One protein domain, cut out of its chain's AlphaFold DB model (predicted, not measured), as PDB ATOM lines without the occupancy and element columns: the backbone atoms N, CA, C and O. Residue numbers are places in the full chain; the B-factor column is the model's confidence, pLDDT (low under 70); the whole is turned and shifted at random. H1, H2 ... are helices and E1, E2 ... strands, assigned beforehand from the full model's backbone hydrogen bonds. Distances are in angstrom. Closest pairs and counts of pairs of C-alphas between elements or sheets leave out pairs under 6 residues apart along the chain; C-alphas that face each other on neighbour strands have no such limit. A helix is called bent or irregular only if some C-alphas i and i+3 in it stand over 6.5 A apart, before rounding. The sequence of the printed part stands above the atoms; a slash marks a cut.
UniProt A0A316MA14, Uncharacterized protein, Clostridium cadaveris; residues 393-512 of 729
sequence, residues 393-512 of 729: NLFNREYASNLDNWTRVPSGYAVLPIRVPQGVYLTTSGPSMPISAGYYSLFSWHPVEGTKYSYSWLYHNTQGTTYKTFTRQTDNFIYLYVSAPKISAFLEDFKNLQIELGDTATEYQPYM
ATOM      1  N   ASN A 393     -40.027  18.541  47.622       96.75
ATOM      2  CA  ASN A 393     -39.953  19.901  47.104       96.75
ATOM      3  C   ASN A 393     -40.317  20.913  48.198       96.75
ATOM      4  O   ASN A 393     -41.431  20.900  48.713       96.75
ATOM      5  N   LEU A 394     -39.388  21.812  48.513       95.62
ATOM      6  CA  LEU A 394     -39.529  22.857  49.526       95.62
ATOM      7  C   LEU A 394     -40.131  24.163  48.991       95.62
ATOM      8  O   LEU A 394     -40.408  25.079  49.765       95.62
ATOM      9  N   PHE A 395     -40.321  24.287  47.675       96.56
ATOM     10  CA  PHE A 395     -40.887  25.492  47.081       96.56
ATOM     11  C   PHE A 395     -42.419  25.455  47.073       96.56
ATOM     12  O   PHE A 395     -43.041  24.866  46.189       96.56
ATOM     13  N   ASN A 396     -43.038  26.141  48.033       96.56
ATOM     14  CA  ASN A 396     -44.487  26.316  48.069       96.56
ATOM     15  C   ASN A 396     -44.931  27.429  47.101       96.56
ATOM     16  O   ASN A 396     -44.929  28.615  47.439       96.56
ATOM     17  N   ARG A 397     -45.333  27.044  45.882       95.75
ATOM     18  CA  ARG A 397     -45.828  27.985  44.863       95.75
ATOM     19  C   ARG A 397     -47.105  28.700  45.298       95.75
ATOM     20  O   ARG A 397     -47.276  29.867  44.954       95.75
ATOM     21  N   GLU A 398     -48.003  28.025  46.006       95.31
ATOM     22  CA  GLU A 398     -49.264  28.617  46.463       95.31
ATOM     23  C   GLU A 398     -48.994  29.733  47.476       95.31
ATOM     24  O   GLU A 398     -49.438  30.864  47.280       95.31
ATOM     25  N   TYR A 399     -48.133  29.466  48.462       95.81
ATOM     26  CA  TYR A 399     -47.631  30.477  49.393       95.81
ATOM     27  C   TYR A 399     -46.935  31.628  48.653       95.81
ATOM     28  O   TYR A 399     -47.217  32.796  48.911       95.81
ATOM     29  N   ALA A 400     -46.080  31.320  47.677       97.25
ATOM     30  CA  ALA A 400     -45.402  32.329  46.868       97.25
ATOM     31  C   ALA A 400     -46.362  33.138  45.971       97.25
ATOM     32  O   ALA A 400     -46.019  34.237  45.547       97.25
ATOM     33  N   SER A 401     -47.551  32.623  45.659       96.38
ATOM     34  CA  SER A 401     -48.531  33.301  44.800       96.38
ATOM     35  C   SER A 401     -49.290  34.412  45.531       96.38
ATOM     36  O   SER A 401     -49.816  35.315  44.879       96.38
ATOM     37  N   ASN A 402     -49.298  34.406  46.868       96.56
ATOM     38  CA  ASN A 402     -49.750  35.544  47.661       96.56
ATOM     39  C   ASN A 402     -48.636  36.606  47.742       96.56
ATOM     40  O   ASN A 402     -47.587  36.387  48.347       96.56
ATOM     41  N   LEU A 403     -48.870  37.774  47.135       93.69
ATOM     42  CA  LEU A 403     -47.889  38.863  47.068       93.69
ATOM     43  C   LEU A 403     -47.555  39.474  48.437       93.69
ATOM     44  O   LEU A 403     -46.478  40.052  48.570       93.69
ATOM     45  N   ASP A 404     -48.413  39.304  49.445       95.69
ATOM     46  CA  ASP A 404     -48.164  39.790  50.809       95.69
ATOM     47  C   ASP A 404     -47.052  39.002  51.518       95.69
ATOM     48  O   ASP A 404     -46.404  39.514  52.428       95.69
ATOM     49  N   ASN A 405     -46.757  37.783  51.051       96.94
ATOM     50  CA  ASN A 405     -45.644  36.979  51.560       96.94
ATOM     51  C   ASN A 405     -44.274  37.462  51.051       96.94
ATOM     52  O   ASN A 405     -43.236  36.948  51.469       96.94
ATOM     53  N   TRP A 406     -44.245  38.446  50.145       97.25
ATOM     54  CA  TRP A 406     -43.017  38.995  49.584       97.25
ATOM     55  C   TRP A 406     -42.660  40.335  50.215       97.25
ATOM     56  O   TRP A 406     -43.407  41.309  50.138       97.25
ATOM     57  N   THR A 407     -41.440  40.441  50.734       97.12
ATOM     58  CA  THR A 407     -40.927  41.706  51.271       97.12
ATOM     59  C   THR A 407     -40.157  42.466  50.199       97.12
ATOM     60  O   THR A 407     -39.173  41.965  49.651       97.12
ATOM     61  N   ARG A 408     -40.576  43.695  49.882       95.69
ATOM     62  CA  ARG A 408     -39.817  44.569  48.973       95.69
ATOM     63  C   ARG A 408     -38.541  45.058  49.643       95.69
ATOM     64  O   ARG A 408     -38.570  45.528  50.775       95.69
ATOM     65  N   VAL A 409     -37.445  45.029  48.895       94.50
ATOM     66  CA  VAL A 409     -36.146  45.540  49.342       94.50
ATOM     67  C   VAL A 409     -35.682  46.709  48.462       94.50
ATOM     68  O   VAL A 409     -36.064  46.786  47.289       94.50
ATOM     69  N   PRO A 410     -34.838  47.627  48.979       87.69
ATOM     70  CA  PRO A 410     -34.452  48.855  48.269       87.69
ATOM     71  C   PRO A 410     -33.799  48.650  46.892       87.69
ATOM     72  O   PRO A 410     -33.813  49.551  46.059       87.69
ATOM     73  N   SER A 411     -33.248  47.465  46.623       85.38
ATOM     74  CA  SER A 411     -32.571  47.109  45.371       85.38
ATOM     75  C   SER A 411     -33.511  46.846  44.181       85.38
ATOM     76  O   SER A 411     -33.046  46.428  43.122       85.38
ATOM     77  N   GLY A 412     -34.823  47.069  44.327       92.12
ATOM     78  CA  GLY A 412     -35.823  46.811  43.278       92.12
ATOM     79  C   GLY A 412     -36.271  45.346  43.186       92.12
ATOM     80  O   GLY A 412     -37.007  44.969  42.269       92.12
ATOM     81  N   TYR A 413     -35.848  44.525  44.147       96.00
ATOM     82  CA  TYR A 413     -36.267  43.138  44.304       96.00
ATOM     83  C   TYR A 413     -37.377  43.011  45.348       96.00
ATOM     84  O   TYR A 413     -37.612  43.900  46.170       96.00
ATOM     85  N   ALA A 414     -38.049  41.874  45.306       97.12
ATOM     86  CA  ALA A 414     -38.882  41.364  46.370       97.12
ATOM     87  C   ALA A 414     -38.327  40.007  46.813       97.12
ATOM     88  O   ALA A 414     -37.749  39.275  46.002       97.12
ATOM     89  N   VAL A 415     -38.471  39.711  48.099       97.06
ATOM     90  CA  VAL A 415     -37.829  38.580  48.765       97.06
ATOM     91  C   VAL A 415     -38.880  37.682  49.397       97.06
ATOM     92  O   VAL A 415     -39.745  38.177  50.117       97.06
ATOM     93  N   LEU A 416     -38.768  36.378  49.152       97.44
ATOM     94  CA  LEU A 416     -39.565  35.335  49.787       97.44
ATOM     95  C   LEU A 416     -38.649  34.447  50.650       97.44
ATOM     96  O   LEU A 416     -37.715  33.846  50.104       97.44
ATOM     97  N   PRO A 417     -38.870  34.354  51.973       95.25
ATOM     98  CA  PRO A 417     -38.152  33.408  52.819       95.25
ATOM     99  C   PRO A 417     -38.644  31.976  52.568       95.25
ATOM    100  O   PRO A 417     -39.843  31.723  52.482       95.25
ATOM    101  N   ILE A 418     -37.716  31.024  52.479       93.31
ATOM    102  CA  ILE A 418     -38.003  29.595  52.317       93.31
ATOM    103  C   ILE A 418     -37.261  28.849  53.419       93.31
ATOM    104  O   ILE A 418     -36.031  28.893  53.476       93.31
ATOM    105  N   ARG A 419     -38.011  28.188  54.306       90.44
ATOM    106  CA  ARG A 419     -37.446  27.470  55.450       90.44
ATOM    107  C   ARG A 419     -36.757  26.186  54.999       90.44
ATOM    108  O   ARG A 419     -37.335  25.404  54.249       90.44
ATOM    109  N   VAL A 420     -35.532  25.965  55.465       86.75
ATOM    110  CA  VAL A 420     -34.704  24.803  55.120       86.75
ATOM    111  C   VAL A 420     -33.898  24.327  56.345       86.75
ATOM    112  O   VAL A 420     -33.451  25.165  57.136       86.75
ATOM    113  N   PRO A 421     -33.630  23.015  56.510       78.56
ATOM    114  CA  PRO A 421     -32.750  22.508  57.572       78.56
ATOM    115  C   PRO A 421     -31.310  23.056  57.497       78.56
ATOM    116  O   PRO A 421     -30.872  23.550  56.454       78.56
ATOM    117  N   GLN A 422     -30.559  23.016  58.607       74.12
ATOM    118  CA  GLN A 422     -29.192  23.569  58.695       74.12
ATOM    119  C   GLN A 422     -28.116  22.610  58.198       74.12
ATOM    120  O   GLN A 422     -28.207  21.407  58.405       74.12
ATOM    121  N   GLY A 423     -27.078  23.165  57.557       74.19
ATOM    122  CA  GLY A 423     -25.895  22.411  57.134       74.19
ATOM    123  C   GLY A 423     -26.140  21.444  55.974       74.19
ATOM    124  O   GLY A 423     -25.376  20.498  55.803       74.19
ATOM    125  N   VAL A 424     -27.198  21.659  55.187       82.56
ATOM    126  CA  VAL A 424     -27.585  20.778  54.078       82.56
ATOM    127  C   VAL A 424     -27.139  21.326  52.720       82.56
ATOM    128  O   VAL A 424     -26.993  22.538  52.525       82.56
ATOM    129  N   TYR A 425     -26.940  20.412  51.769       89.31
ATOM    130  CA  TYR A 425     -26.880  20.747  50.347       89.31
ATOM    131  C   TYR A 425     -28.295  20.960  49.826       89.31
ATOM    132  O   TYR A 425     -29.192  20.179  50.142       89.31
ATOM    133  N   LEU A 426     -28.471  22.004  49.025       92.31
ATOM    134  CA  LEU A 426     -29.709  22.281  48.319       92.31
ATOM    135  C   LEU A 426     -29.439  22.259  46.827       92.31
ATOM    136  O   LEU A 426     -28.490  22.887  46.353       92.31
ATOM    137  N   THR A 427     -30.303  21.570  46.094       94.44
ATOM    138  CA  THR A 427     -30.296  21.545  44.637       94.44
ATOM    139  C   THR A 427     -31.577  22.172  44.108       94.44
ATOM    140  O   THR A 427     -32.657  22.016  44.677       94.44
ATOM    141  N   THR A 428     -31.435  22.937  43.028       94.94
ATOM    142  CA  THR A 428     -32.540  23.619  42.350       94.94
ATOM    143  C   THR A 428     -32.741  23.022  40.965       94.94
ATOM    144  O   THR A 428     -31.765  22.735  40.274       94.94
ATOM    145  N   SER A 429     -33.989  22.835  40.547       95.44
ATOM    146  CA  SER A 429     -34.344  22.289  39.231       95.44
ATOM    147  C   SER A 429     -35.710  22.810  38.762       95.44
ATOM    148  O   SER A 429     -36.445  23.430  39.532       95.44
ATOM    149  N   GLY A 430     -36.042  22.632  37.480       94.06
ATOM    150  CA  GLY A 430     -37.324  23.072  36.916       94.06
ATOM    151  C   GLY A 430     -37.260  23.473  35.434       94.06
ATOM    152  O   GLY A 430     -36.353  23.040  34.714       94.06
ATOM    153  N   PRO A 431     -38.226  24.278  34.949       90.75
ATOM    154  CA  PRO A 431     -38.285  24.721  33.558       90.75
ATOM    155  C   PRO A 431     -37.096  25.600  33.150       90.75
ATOM    156  O   PRO A 431     -36.716  26.536  33.849       90.75
ATOM    157  N   SER A 432     -36.545  25.349  31.963       90.19
ATOM    158  CA  SER A 432     -35.502  26.202  31.391       90.19
ATOM    159  C   SER A 432     -36.110  27.379  30.631       90.19
ATOM    160  O   SER A 432     -36.723  27.199  29.580       90.19
ATOM    161  N   MET A 433     -35.859  28.591  31.115       90.94
ATOM    162  CA  MET A 433     -36.200  29.845  30.445       90.94
ATOM    163  C   MET A 433     -35.030  30.392  29.610       90.94
ATOM    164  O   MET A 433     -33.896  30.436  30.111       90.94
ATOM    165  N   PRO A 434     -35.281  30.857  28.368       86.12
ATOM    166  CA  PRO A 434     -34.268  31.502  27.538       86.12
ATOM    167  C   PRO A 434     -33.871  32.884  28.084       86.12
ATOM    168  O   PRO A 434     -34.516  33.452  28.968       86.12
ATOM    169  N   ILE A 435     -32.791  33.448  27.538       91.00
ATOM    170  CA  ILE A 435     -32.385  34.836  27.805       91.00
ATOM    171  C   ILE A 435     -33.509  35.827  27.443       91.00
ATOM    172  O   ILE A 435     -34.355  35.530  26.604       91.00
ATOM    173  N   SER A 436     -33.468  37.039  28.002       87.75
ATOM    174  CA  SER A 436     -34.391  38.150  27.688       87.75
ATOM    175  C   SER A 436     -35.843  38.045  28.210       87.75
ATOM    176  O   SER A 436     -36.725  38.697  27.657       87.75
ATOM    177  N   ALA A 437     -36.111  37.323  29.305       85.81
ATOM    178  CA  ALA A 437     -37.424  37.314  29.981       85.81
ATOM    179  C   ALA A 437     -37.734  38.628  30.738       85.81
ATOM    180  O   ALA A 437     -38.859  38.868  31.177       85.81
ATOM    181  N   GLY A 438     -36.750  39.526  30.865       89.88
ATOM    182  CA  GLY A 438     -36.960  40.892  31.354       89.88
ATOM    183  C   GLY A 438     -37.034  41.022  32.876       89.88
ATOM    184  O   GLY A 438     -37.610  41.992  33.374       89.88
ATOM    185  N   TYR A 439     -36.469  40.063  33.611       93.88
ATOM    186  CA  TYR A 439     -36.325  40.104  35.066       93.88
ATOM    187  C   TYR A 439     -35.100  39.316  35.535       93.88
ATOM    188  O   TYR A 439     -34.369  38.731  34.736       93.88
ATOM    189  N   TYR A 440     -34.869  39.333  36.842       94.94
ATOM    190  CA  TYR A 440     -33.776  38.640  37.510       94.94
ATOM    191  C   TYR A 440     -34.312  37.856  38.706       94.94
ATOM    192  O   TYR A 440     -35.194  38.358  39.414       94.94
ATOM    193  N   SER A 441     -33.760  36.665  38.951       95.88
ATOM    194  CA  SER A 441     -34.008  35.910  40.180       95.88
ATOM    195  C   SER A 441     -32.759  35.200  40.698       95.88
ATOM    196  O   SER A 441     -31.918  34.732  39.927       95.88
ATOM    197  N   LEU A 442     -32.614  35.132  42.019       95.25
ATOM    198  CA  LEU A 442     -31.460  34.525  42.686       95.25
ATOM    199  C   LEU A 442     -31.846  33.950  44.049       95.25
ATOM    200  O   LEU A 442     -32.846  34.362  44.637       95.25
ATOM    201  N   PHE A 443     -31.019  33.044  44.563       94.00
ATOM    202  CA  PHE A 443     -31.076  32.600  45.954       94.00
ATOM    203  C   PHE A 443     -29.965  33.257  46.767       94.00
ATOM    204  O   PHE A 443     -28.831  33.379  46.302       94.00
ATOM    205  N   SER A 444     -30.288  33.655  47.994       92.62
ATOM    206  CA  SER A 444     -29.409  34.390  48.909       92.62
ATOM    207  C   SER A 444     -29.502  33.838  50.334       92.62
ATOM    208  O   SER A 444     -30.530  33.275  50.713       92.62
ATOM    209  N   TRP A 445     -28.449  34.028  51.134       90.75
ATOM    210  CA  TRP A 445     -28.472  33.786  52.587       90.75
ATOM    211  C   TRP A 445     -28.793  35.026  53.425       90.75
ATOM    212  O   TRP A 445     -28.843  34.947  54.646       90.75
ATOM    213  N   HIS A 446     -28.998  36.178  52.787       91.44
ATOM    214  CA  HIS A 446     -29.322  37.436  53.453       91.44
ATOM    215  C   HIS A 446     -30.682  37.973  52.972       91.44
ATOM    216  O   HIS A 446     -30.890  38.016  51.756       91.44
ATOM    217  N   PRO A 447     -31.557  38.466  53.874       91.00
ATOM    218  CA  PRO A 447     -32.901  38.964  53.535       91.00
ATOM    219  C   PRO A 447     -32.954  40.371  52.915       91.00
ATOM    220  O   PRO A 447     -34.023  40.829  52.523       91.00
ATOM    221  N   VAL A 448     -31.824  41.087  52.819       90.81
ATOM    222  CA  VAL A 448     -31.775  42.495  52.372       90.81
ATOM    223  C   VAL A 448     -30.704  42.691  51.297       90.81
ATOM    224  O   VAL A 448     -31.021  43.123  50.190       90.81
ATOM    225  N   GLU A 449     -29.459  42.287  51.562       89.25
ATOM    226  CA  GLU A 449     -28.310  42.458  50.654       89.25
ATOM    227  C   GLU A 449     -28.095  41.265  49.692       89.25
ATOM    228  O   GLU A 449     -26.966  40.851  49.423       89.25
ATOM    229  N   GLY A 450     -29.170  40.677  49.158       84.56
ATOM    230  CA  GLY A 450     -29.078  39.368  48.503       84.56
ATOM    231  C   GLY A 450     -28.262  39.283  47.214       84.56
ATOM    232  O   GLY A 450     -27.789  38.206  46.874       84.56
ATOM    233  N   THR A 451     -28.009  40.392  46.515       85.75
ATOM    234  CA  THR A 451     -27.099  40.395  45.351       85.75
ATOM    235  C   THR A 451     -25.632  40.216  45.752       85.75
ATOM    236  O   THR A 451     -24.869  39.594  45.018       85.75
ATOM    237  N   LYS A 452     -25.235  40.732  46.922       89.81
ATOM    238  CA  LYS A 452     -23.879  40.608  47.483       89.81
ATOM    239  C   LYS A 452     -23.651  39.246  48.136       89.81
ATOM    240  O   LYS A 452     -22.544  38.724  48.089       89.81
ATOM    241  N   TYR A 453     -24.707  38.684  48.715       90.06
ATOM    242  CA  TYR A 453     -24.695  37.432  49.471       90.06
ATOM    243  C   TYR A 453     -25.471  36.313  48.762       90.06
ATOM    244  O   TYR A 453     -26.150  35.498  49.391       90.06
ATOM    245  N   SER A 454     -25.412  36.311  47.428       89.88
ATOM    246  CA  SER A 454     -26.092  35.304  46.616       89.88
ATOM    247  C   SER A 454     -25.361  33.962  46.684       89.88
ATOM    248  O   SER A 454     -24.140  33.896  46.556       89.88
ATOM    249  N   TYR A 455     -26.125  32.880  46.837       88.69
ATOM    250  CA  TYR A 455     -25.637  31.528  46.568       88.69
ATOM    251  C   TYR A 455     -25.456  31.327  45.064       88.69
ATOM    252  O   TYR A 455     -24.424  30.841  44.606       88.69
ATOM    253  N   SER A 456     -26.487  31.684  44.294       88.44
ATOM    254  CA  SER A 456     -26.494  31.583  42.837       88.44
ATOM    255  C   SER A 456     -27.627  32.405  42.236       88.44
ATOM    256  O   SER A 456     -28.693  32.561  42.837       88.44
ATOM    257  N   TRP A 457     -27.428  32.844  40.995       92.56
ATOM    258  CA  TRP A 457     -28.531  33.205  40.111       92.56
ATOM    259  C   TRP A 457     -29.391  31.970  39.842       92.56
ATOM    260  O   TRP A 457     -28.855  30.906  39.542       92.56
ATOM    261  N   LEU A 458     -30.708  32.126  39.939       94.88
ATOM    262  CA  LEU A 458     -31.679  31.166  39.415       94.88
ATOM    263  C   LEU A 458     -31.989  31.517  37.954       94.88
ATOM    264  O   LEU A 458     -31.977  30.647  37.083       94.88
ATOM    265  N   TYR A 459     -32.180  32.810  37.676       95.62
ATOM    266  CA  TYR A 459     -32.352  33.363  36.339       95.62
ATOM    267  C   TYR A 459     -31.611  34.694  36.183       95.62
ATOM    268  O   TYR A 459     -31.773  35.614  36.992       95.62
ATOM    269  N   HIS A 460     -30.857  34.830  35.092       93.62
ATOM    270  CA  HIS A 460     -30.232  36.092  34.702       93.62
ATOM    271  C   HIS A 460     -30.554  36.429  33.248       93.62
ATOM    272  O   HIS A 460     -30.412  35.594  32.358       93.62
ATOM    273  N   ASN A 461     -30.908  37.684  32.969       90.94
ATOM    274  CA  ASN A 461     -31.443  38.089  31.666       90.94
ATOM    275  C   ASN A 461     -30.467  37.875  30.481       90.94
ATOM    276  O   ASN A 461     -30.897  37.805  29.333       90.94
ATOM    277  N   THR A 462     -29.164  37.744  30.760       92.00
ATOM    278  CA  THR A 462     -28.107  37.444  29.771       92.00
ATOM    279  C   THR A 462     -27.620  35.990  29.768       92.00
ATOM    280  O   THR A 462     -26.868  35.626  28.870       92.00
ATOM    281  N   GLN A 463     -28.010  35.168  30.752       90.88
ATOM    282  CA  GLN A 463     -27.554  33.770  30.891       90.88
ATOM    283  C   GLN A 463     -28.706  32.758  30.796       90.88
ATOM    284  O   GLN A 463     -28.473  31.588  30.515       90.88
ATOM    285  N   GLY A 464     -29.950  33.206  30.979       93.06
ATOM    286  CA  GLY A 464     -31.112  32.339  31.081       93.06
ATOM    287  C   GLY A 464     -31.187  31.684  32.457       93.06
ATOM    288  O   GLY A 464     -30.745  32.247  33.465       93.06
ATOM    289  N   THR A 465     -31.770  30.491  32.495       93.62
ATOM    290  CA  THR A 465     -31.906  29.698  33.724       93.62
ATOM    291  C   THR A 465     -30.592  29.030  34.100       93.62
ATOM    292  O   THR A 465     -29.932  28.434  33.255       93.62
ATOM    293  N   THR A 466     -30.214  29.122  35.375       90.81
ATOM    294  CA  THR A 466     -28.915  28.648  35.873       90.81
ATOM    295  C   THR A 466     -29.090  27.813  37.141       90.81
ATOM    296  O   THR A 466     -28.729  28.232  38.236       90.81
ATOM    297  N   TYR A 467     -29.655  26.615  37.004       91.56
ATOM    298  CA  TYR A 467     -29.808  25.691  38.130       91.56
ATOM    299  C   TYR A 467     -28.463  25.281  38.731       91.56
ATOM    300  O   TYR A 467     -27.489  25.026  38.014       91.56
ATOM    301  N   LYS A 468     -28.411  25.238  40.065       89.56
ATOM    302  CA  LYS A 468     -27.202  24.933  40.836       89.56
ATOM    303  C   LYS A 468     -27.519  24.148  42.100       89.56
ATOM    304  O   LYS A 468     -28.613  24.246  42.658       89.56
ATOM    305  N   THR A 469     -26.485  23.455  42.555       92.06
ATOM    306  CA  THR A 469     -26.354  22.917  43.905       92.06
ATOM    307  C   THR A 469     -25.496  23.871  44.726       92.06
ATOM    308  O   THR A 469     -24.452  24.327  44.253       92.06
ATOM    309  N   PHE A 470     -25.920  24.180  45.946       89.06
ATOM    310  CA  PHE A 470     -25.171  25.024  46.872       89.06
ATOM    311  C   PHE A 470     -25.324  24.532  48.311       89.06
ATOM    312  O   PHE A 470     -26.316  23.904  48.676       89.06
ATOM    313  N   THR A 471     -24.322  24.814  49.139       85.12
ATOM    314  CA  THR A 471     -24.361  24.527  50.577       85.12
ATOM    315  C   THR A 471     -24.866  25.750  51.319       85.12
ATOM    316  O   THR A 471     -24.332  26.845  51.130       85.12
ATOM    317  N   ARG A 472     -25.861  25.570  52.188       77.44
ATOM    318  CA  ARG A 472     -26.366  26.644  53.052       77.44
ATOM    319  C   ARG A 472     -25.298  27.079  54.076       77.44
ATOM    320  O   ARG A 472     -24.692  26.220  54.708       77.44
ATOM    321  N   GLN A 473     -25.110  28.390  54.284       68.25
ATOM    322  CA  GLN A 473     -24.098  28.942  55.206       68.25
ATOM    323  C   GLN A 473     -24.624  29.384  56.591       68.25
ATOM    324  O   GLN A 473     -23.944  29.149  57.585       68.25
ATOM    325  N   THR A 474     -25.811  29.993  56.692       65.00
ATOM    326  CA  THR A 474     -26.392  30.577  57.937       65.00
ATOM    327  C   THR A 474     -27.915  30.347  57.997       65.00
ATOM    328  O   THR A 474     -28.426  29.872  56.993       65.00
ATOM    329  N   ASP A 475     -28.596  30.593  59.140       68.44
ATOM    330  CA  ASP A 475     -30.066  30.660  59.456       68.44
ATOM    331  C   ASP A 475     -31.069  29.722  58.771       68.44
ATOM    332  O   ASP A 475     -30.892  29.359  57.624       68.44
ATOM    333  N   ASN A 476     -32.159  29.312  59.436       80.94
ATOM    334  CA  ASN A 476     -33.104  28.300  58.909       80.94
ATOM    335  C   ASN A 476     -33.885  28.688  57.646       80.94
ATOM    336  O   ASN A 476     -34.853  28.028  57.294       80.94
ATOM    337  N   PHE A 477     -33.439  29.710  56.927       89.81
ATOM    338  CA  PHE A 477     -34.042  30.219  55.719       89.81
ATOM    339  C   PHE A 477     -33.003  30.428  54.621       89.81
ATOM    340  O   PHE A 477     -31.884  30.887  54.849       89.81
ATOM    341  N   ILE A 478     -33.420  30.150  53.392       92.31
ATOM    342  CA  ILE A 478     -32.859  30.789  52.204       92.31
ATOM    343  C   ILE A 478     -33.849  31.837  51.709       92.31
ATOM    344  O   ILE A 478     -35.045  31.765  51.986       92.31
ATOM    345  N   TYR A 479     -33.359  32.793  50.935       94.44
ATOM    346  CA  TYR A 479     -34.170  33.889  50.433       94.44
ATOM    347  C   TYR A 479     -34.208  33.857  48.913       94.44
ATOM    348  O   TYR A 479     -33.171  33.988  48.258       94.44
ATOM    349  N   LEU A 480     -35.405  33.690  48.354       96.38
ATOM    350  CA  LEU A 480     -35.650  33.803  46.923       96.38
ATOM    351  C   LEU A 480     -35.901  35.268  46.574       96.38
ATOM    352  O   LEU A 480     -36.872  35.875  47.017       96.38
ATOM    353  N   TYR A 481     -35.018  35.822  45.758       97.06
ATOM    354  CA  TYR A 481     -35.111  37.175  45.234       97.06
ATOM    355  C   TYR A 481     -35.683  37.136  43.828       97.06
ATOM    356  O   TYR A 481     -35.193  36.388  42.984       97.06
ATOM    357  N   VAL A 482     -36.658  37.998  43.553       97.00
ATOM    358  CA  VAL A 482     -37.222  38.213  42.212       97.00
ATOM    359  C   VAL A 482     -37.373  39.712  41.977       97.00
ATOM    360  O   VAL A 482     -37.660  40.461  42.908       97.00
ATOM    361  N   SER A 483     -37.166  40.193  40.749       96.00
ATOM    362  CA  SER A 483     -37.468  41.593  40.415       96.00
ATOM    363  C   SER A 483     -38.921  41.918  40.788       96.00
ATOM    364  O   SER A 483     -39.847  41.309  40.253       96.00
ATOM    365  N   ALA A 484     -39.134  42.889  41.682       95.38
ATOM    366  CA  ALA A 484     -40.428  43.121  42.330       95.38
ATOM    367  C   ALA A 484     -41.638  43.244  41.371       95.38
ATOM    368  O   ALA A 484     -42.669  42.635  41.650       95.38
ATOM    369  N   PRO A 485     -41.565  43.958  40.225       95.00
ATOM    370  CA  PRO A 485     -42.709  44.065  39.312       95.00
ATOM    371  C   PRO A 485     -42.971  42.795  38.480       95.00
ATOM    372  O   PRO A 485     -43.836  42.809  37.607       95.00
ATOM    373  N   LYS A 486     -42.196  41.722  38.677       95.62
ATOM    374  CA  LYS A 486     -42.167  40.534  37.810       95.62
ATOM    375  C   LYS A 486     -42.415  39.224  38.559       95.62
ATOM    376  O   LYS A 486     -42.291  38.170  37.948       95.62
ATOM    377  N   ILE A 487     -42.826  39.278  39.830       96.31
ATOM    378  CA  ILE A 487     -43.134  38.086  40.641       96.31
ATOM    379  C   ILE A 487     -44.161  37.184  39.944       96.31
ATOM    380  O   ILE A 487     -43.902  36.001  39.763       96.31
ATOM    381  N   SER A 488     -45.283  37.735  39.470       95.44
ATOM    382  CA  SER A 488     -46.313  36.931  38.795       95.44
ATOM    383  C   SER A 488     -45.799  36.264  37.515       95.44
ATOM    384  O   SER A 488     -46.117  35.109  37.268       95.44
ATOM    385  N   ALA A 489     -44.965  36.955  36.728       94.75
ATOM    386  CA  ALA A 489     -44.351  36.370  35.533       94.75
ATOM    387  C   ALA A 489     -43.376  35.242  35.904       94.75
ATOM    388  O   ALA A 489     -43.433  34.161  35.329       94.75
ATOM    389  N   PHE A 490     -42.545  35.465  36.926       95.94
ATOM    390  CA  PHE A 490     -41.644  34.449  37.460       95.94
ATOM    391  C   PHE A 490     -42.396  33.187  37.909       95.94
ATOM    392  O   PHE A 490     -41.975  32.086  37.576       95.94
ATOM    393  N   LEU A 491     -43.518  33.316  38.623       95.81
ATOM    394  CA  LEU A 491     -44.287  32.162  39.115       95.81
ATOM    395  C   LEU A 491     -44.960  31.344  38.004       95.81
ATOM    396  O   LEU A 491     -45.268  30.165  38.215       95.81
ATOM    397  N   GLU A 492     -45.214  31.945  36.843       94.88
ATOM    398  CA  GLU A 492     -45.697  31.237  35.653       94.88
ATOM    399  C   GLU A 492     -44.553  30.536  34.918       94.88
ATOM    400  O   GLU A 492     -44.642  29.342  34.619       94.88
ATOM    401  N   ASP A 493     -43.446  31.246  34.705       94.56
ATOM    402  CA  ASP A 493     -42.250  30.723  34.041       94.56
ATOM    403  C   ASP A 493     -41.624  29.553  34.827       94.56
ATOM    404  O   ASP A 493     -41.215  28.540  34.259       94.56
ATOM    405  N   PHE A 494     -41.613  29.660  36.156       94.75
ATOM    406  CA  PHE A 494     -41.024  28.702  37.091       94.75
ATOM    407  C   PHE A 494     -42.089  27.900  37.858       94.75
ATOM    408  O   PHE A 494     -41.888  27.520  39.011       94.75
ATOM    409  N   LYS A 495     -43.225  27.590  37.216       93.38
ATOM    410  CA  LYS A 495     -44.347  26.855  37.839       93.38
ATOM    411  C   LYS A 495     -43.993  25.476  38.413       93.38
ATOM    412  O   LYS A 495     -44.664  25.026  39.333       93.38
ATOM    413  N   ASN A 496     -42.937  24.847  37.888       95.44
ATOM    414  CA  ASN A 496     -42.403  23.562  38.351       95.44
ATOM    415  C   ASN A 496     -40.996  23.723  38.955       95.44
ATOM    416  O   ASN A 496     -40.129  22.874  38.754       95.44
ATOM    417  N   LEU A 497     -40.724  24.852  39.615       97.00
ATOM    418  CA  LEU A 497     -39.493  25.021  40.381       97.00
ATOM    419  C   LEU A 497     -39.472  24.015  41.533       97.00
ATOM    420  O   LEU A 497     -40.422  23.927  42.315       97.00
ATOM    421  N   GLN A 498     -38.369  23.287  41.638       96.62
ATOM    422  CA  GLN A 498     -38.089  22.391  42.741       96.62
ATOM    423  C   GLN A 498     -36.835  22.842  43.468       96.62
ATOM    424  O   GLN A 498     -35.811  23.158  42.857       96.62
ATOM    425  N   ILE A 499     -36.955  22.895  44.789       95.31
ATOM    426  CA  ILE A 499     -35.850  23.104  45.714       95.31
ATOM    427  C   ILE A 499     -35.855  21.888  46.623       95.31
ATOM    428  O   ILE A 499     -36.846  21.641  47.305       95.31
ATOM    429  N   GLU A 500     -34.778  21.120  46.618       94.81
ATOM    430  CA  GLU A 500     -34.707  19.861  47.356       94.81
ATOM    431  C   GLU A 500     -33.368  19.709  48.069       94.81
ATOM    432  O   GLU A 500     -32.361  20.308  47.677       94.81
ATOM    433  N   LEU A 501     -33.363  18.906  49.131       92.00
ATOM    434  CA  LEU A 501     -32.137  18.547  49.831       92.00
ATOM    435  C   LEU A 501     -31.370  17.497  49.035       92.00
ATOM    436  O   LEU A 501     -31.950  16.539  48.529       92.00
ATOM    437  N   GLY A 502     -30.052  17.660  48.985       89.94
ATOM    438  CA  GLY A 502     -29.149  16.775  48.262       89.94
ATOM    439  C   GLY A 502     -28.302  17.517  47.238       89.94
ATOM    440  O   GLY A 502     -28.477  18.711  46.983       89.94
ATOM    441  N   ASP A 503     -27.344  16.797  46.669       89.31
ATOM    442  CA  ASP A 503     -26.379  17.309  45.693       89.31
ATOM    443  C   ASP A 503     -26.762  17.022  44.234       89.31
ATOM    444  O   ASP A 503     -26.097  17.490  43.310       89.31
ATOM    445  N   THR A 504     -27.836  16.262  44.029       88.88
ATOM    446  CA  THR A 504     -28.274  15.778  42.725       88.88
ATOM    447  C   THR A 504     -29.745  16.111  42.534       88.88
ATOM    448  O   THR A 504     -30.565  15.810  43.398       88.88
ATOM    449  N   ALA A 505     -30.076  16.711  41.390       92.06
ATOM    450  CA  ALA A 505     -31.457  17.010  41.039       92.06
ATOM    451  C   ALA A 505     -32.232  15.714  40.760       92.06
ATOM    452  O   ALA A 505     -31.737  14.839  40.043       92.06
ATOM    453  N   THR A 506     -33.448  15.609  41.285       92.94
ATOM    454  CA  THR A 506     -34.354  14.483  41.041       92.94
ATOM    455  C   THR A 506     -35.524  14.881  40.143       92.94
ATOM    456  O   THR A 506     -35.669  16.041  39.750       92.94
ATOM    457  N   GLU A 507     -36.347  13.901  39.762       94.69
ATOM    458  CA  GLU A 507     -37.579  14.176  39.023       94.69
ATOM    459  C   GLU A 507     -38.511  15.101  39.815       94.69
ATOM    460  O   GLU A 507     -38.581  15.049  41.050       94.69
ATOM    461  N   TYR A 508     -39.224  15.951  39.073       95.81
ATOM    462  CA  TYR A 508     -40.109  16.946  39.657       95.81
ATOM    463  C   TYR A 508     -41.256  16.292  40.435       95.81
ATOM    464  O   TYR A 508     -41.974  15.443  39.905       95.81
ATOM    465  N   GLN A 509     -41.474  16.763  41.658       95.44
ATOM    466  CA  GLN A 509     -42.646  16.481  42.474       95.44
ATOM    467  C   GLN A 509     -43.252  17.803  42.971       95.44
ATOM    468  O   GLN A 509     -42.520  18.745  43.303       95.44
ATOM    469  N   PRO A 510     -44.591  17.911  43.021       96.12
ATOM    470  CA  PRO A 510     -45.239  19.094  43.565       96.12
ATOM    471  C   PRO A 510     -44.927  19.257  45.058       96.12
ATOM    472  O   PRO A 510     -44.602  18.297  45.758       96.12
ATOM    473  N   TYR A 511     -45.052  20.490  45.548       97.06
ATOM    474  CA  TYR A 511     -45.037  20.769  46.980       97.06
ATOM    475  C   TYR A 511     -46.206  20.050  47.661       97.06
ATOM    476  O   TYR A 511     -47.344  20.136  47.199       97.06
ATOM    477  N   MET A 512     -45.921  19.358  48.760       96.81
ATOM    478  CA  MET A 512     -46.916  18.700  49.606       96.81
ATOM    479  C   MET A 512     -46.596  19.027  51.058       96.81
ATOM    480  O   MET A 512     -45.423  19.019  51.434       96.81
TER     481      MET A 512
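What this domain is: This is residues 393 to 512 of the 729 residues of an uncharacterized protein of Clostridium cadaveris (UniProt A0A316MA14). A strongly twisted sheet of four strands, E1, E6, E3 and E4, is partly faced by a smaller sheet of three, E5, E2 and E7; together they form a loose V, narrow at the edge strands E4 and E5 and wider at E1 and E7. H2 lies across one face of the larger sheet, and the short H1 packs on H2. The printed part has 120 residues, ordered H1 E1 E2 E3 E4 E5 E6 H2 E7; both sheets, E1 - E6 - E3 - E4 and E5 - E2 - E7, are antiparallel. The class is mixed, helices and strands, with under half of the residues in named elements. The whole is compact, with a radius of gyration of the C-alphas of 13.0 A and spans of 31 by 27 by 27 A.

How they stand to each other: H1, residues 397 to 401, only grazes the larger sheet with residues 399 to 400; Ala 400 and Leu 416 of E1, residues 413 to 419, have their closest C-alphas, 7.2 A apart. E2, residues 425 to 429, is the inner strand of the smaller sheet. E3, residues 441 to 444, and E4, residues 454 to 460, form an antiparallel hairpin, with N 443 and O 456 2.9 A apart. E5, residues 469 to 471, is antiparallel to E2, with N 426 and O 470 2.9 A apart; the closest C-alphas of E4 and E5, those of Tyr 455 and Phe 470, are 6.5 A apart. E6, residues 477 to 483, is antiparallel to E1, with N 414 and O 482 2.8 A apart, and to E3, with N 481 and O 442 2.8 A apart. H2, residues 484 to 493, is on this sheet at a height of 8.2 A, only just over E6 and E3, with 3 of its C-alphas falling on each; it runs across the strands, at 85 degrees to E3 on the local plane. H2 touches H1, the closest C-alphas being those of Leu 491 and Ser 401, 7.2 A apart. E7, residues 498 to 501, is antiparallel to E2, with N 427 and O 500 2.9 A apart. In H1 every O i to N i+4 pair is within hydrogen-bond range; in H2, 4 of 6 are.

Where its parts are: H1 begins at C-alpha 397, (-45.828, 27.985, 44.863). E1 is 19.3 A long, E6 19.4 A and H2 15.0 A. H2 is irregular: C-alphas 485 and 488 are 8.0 A apart. E7 ends at C-alpha 501, (-32.137, 18.547, 49.831).

The domain as a whole: The two C-alphas farthest apart, those of Pro 410 and Glu 507, are 36.0 A apart. The printed part has no cut; the links H1 to E1 and E2 to E3 are long. The mean pLDDT of the printed part is 91.8, with residues 473 to 475 under 70.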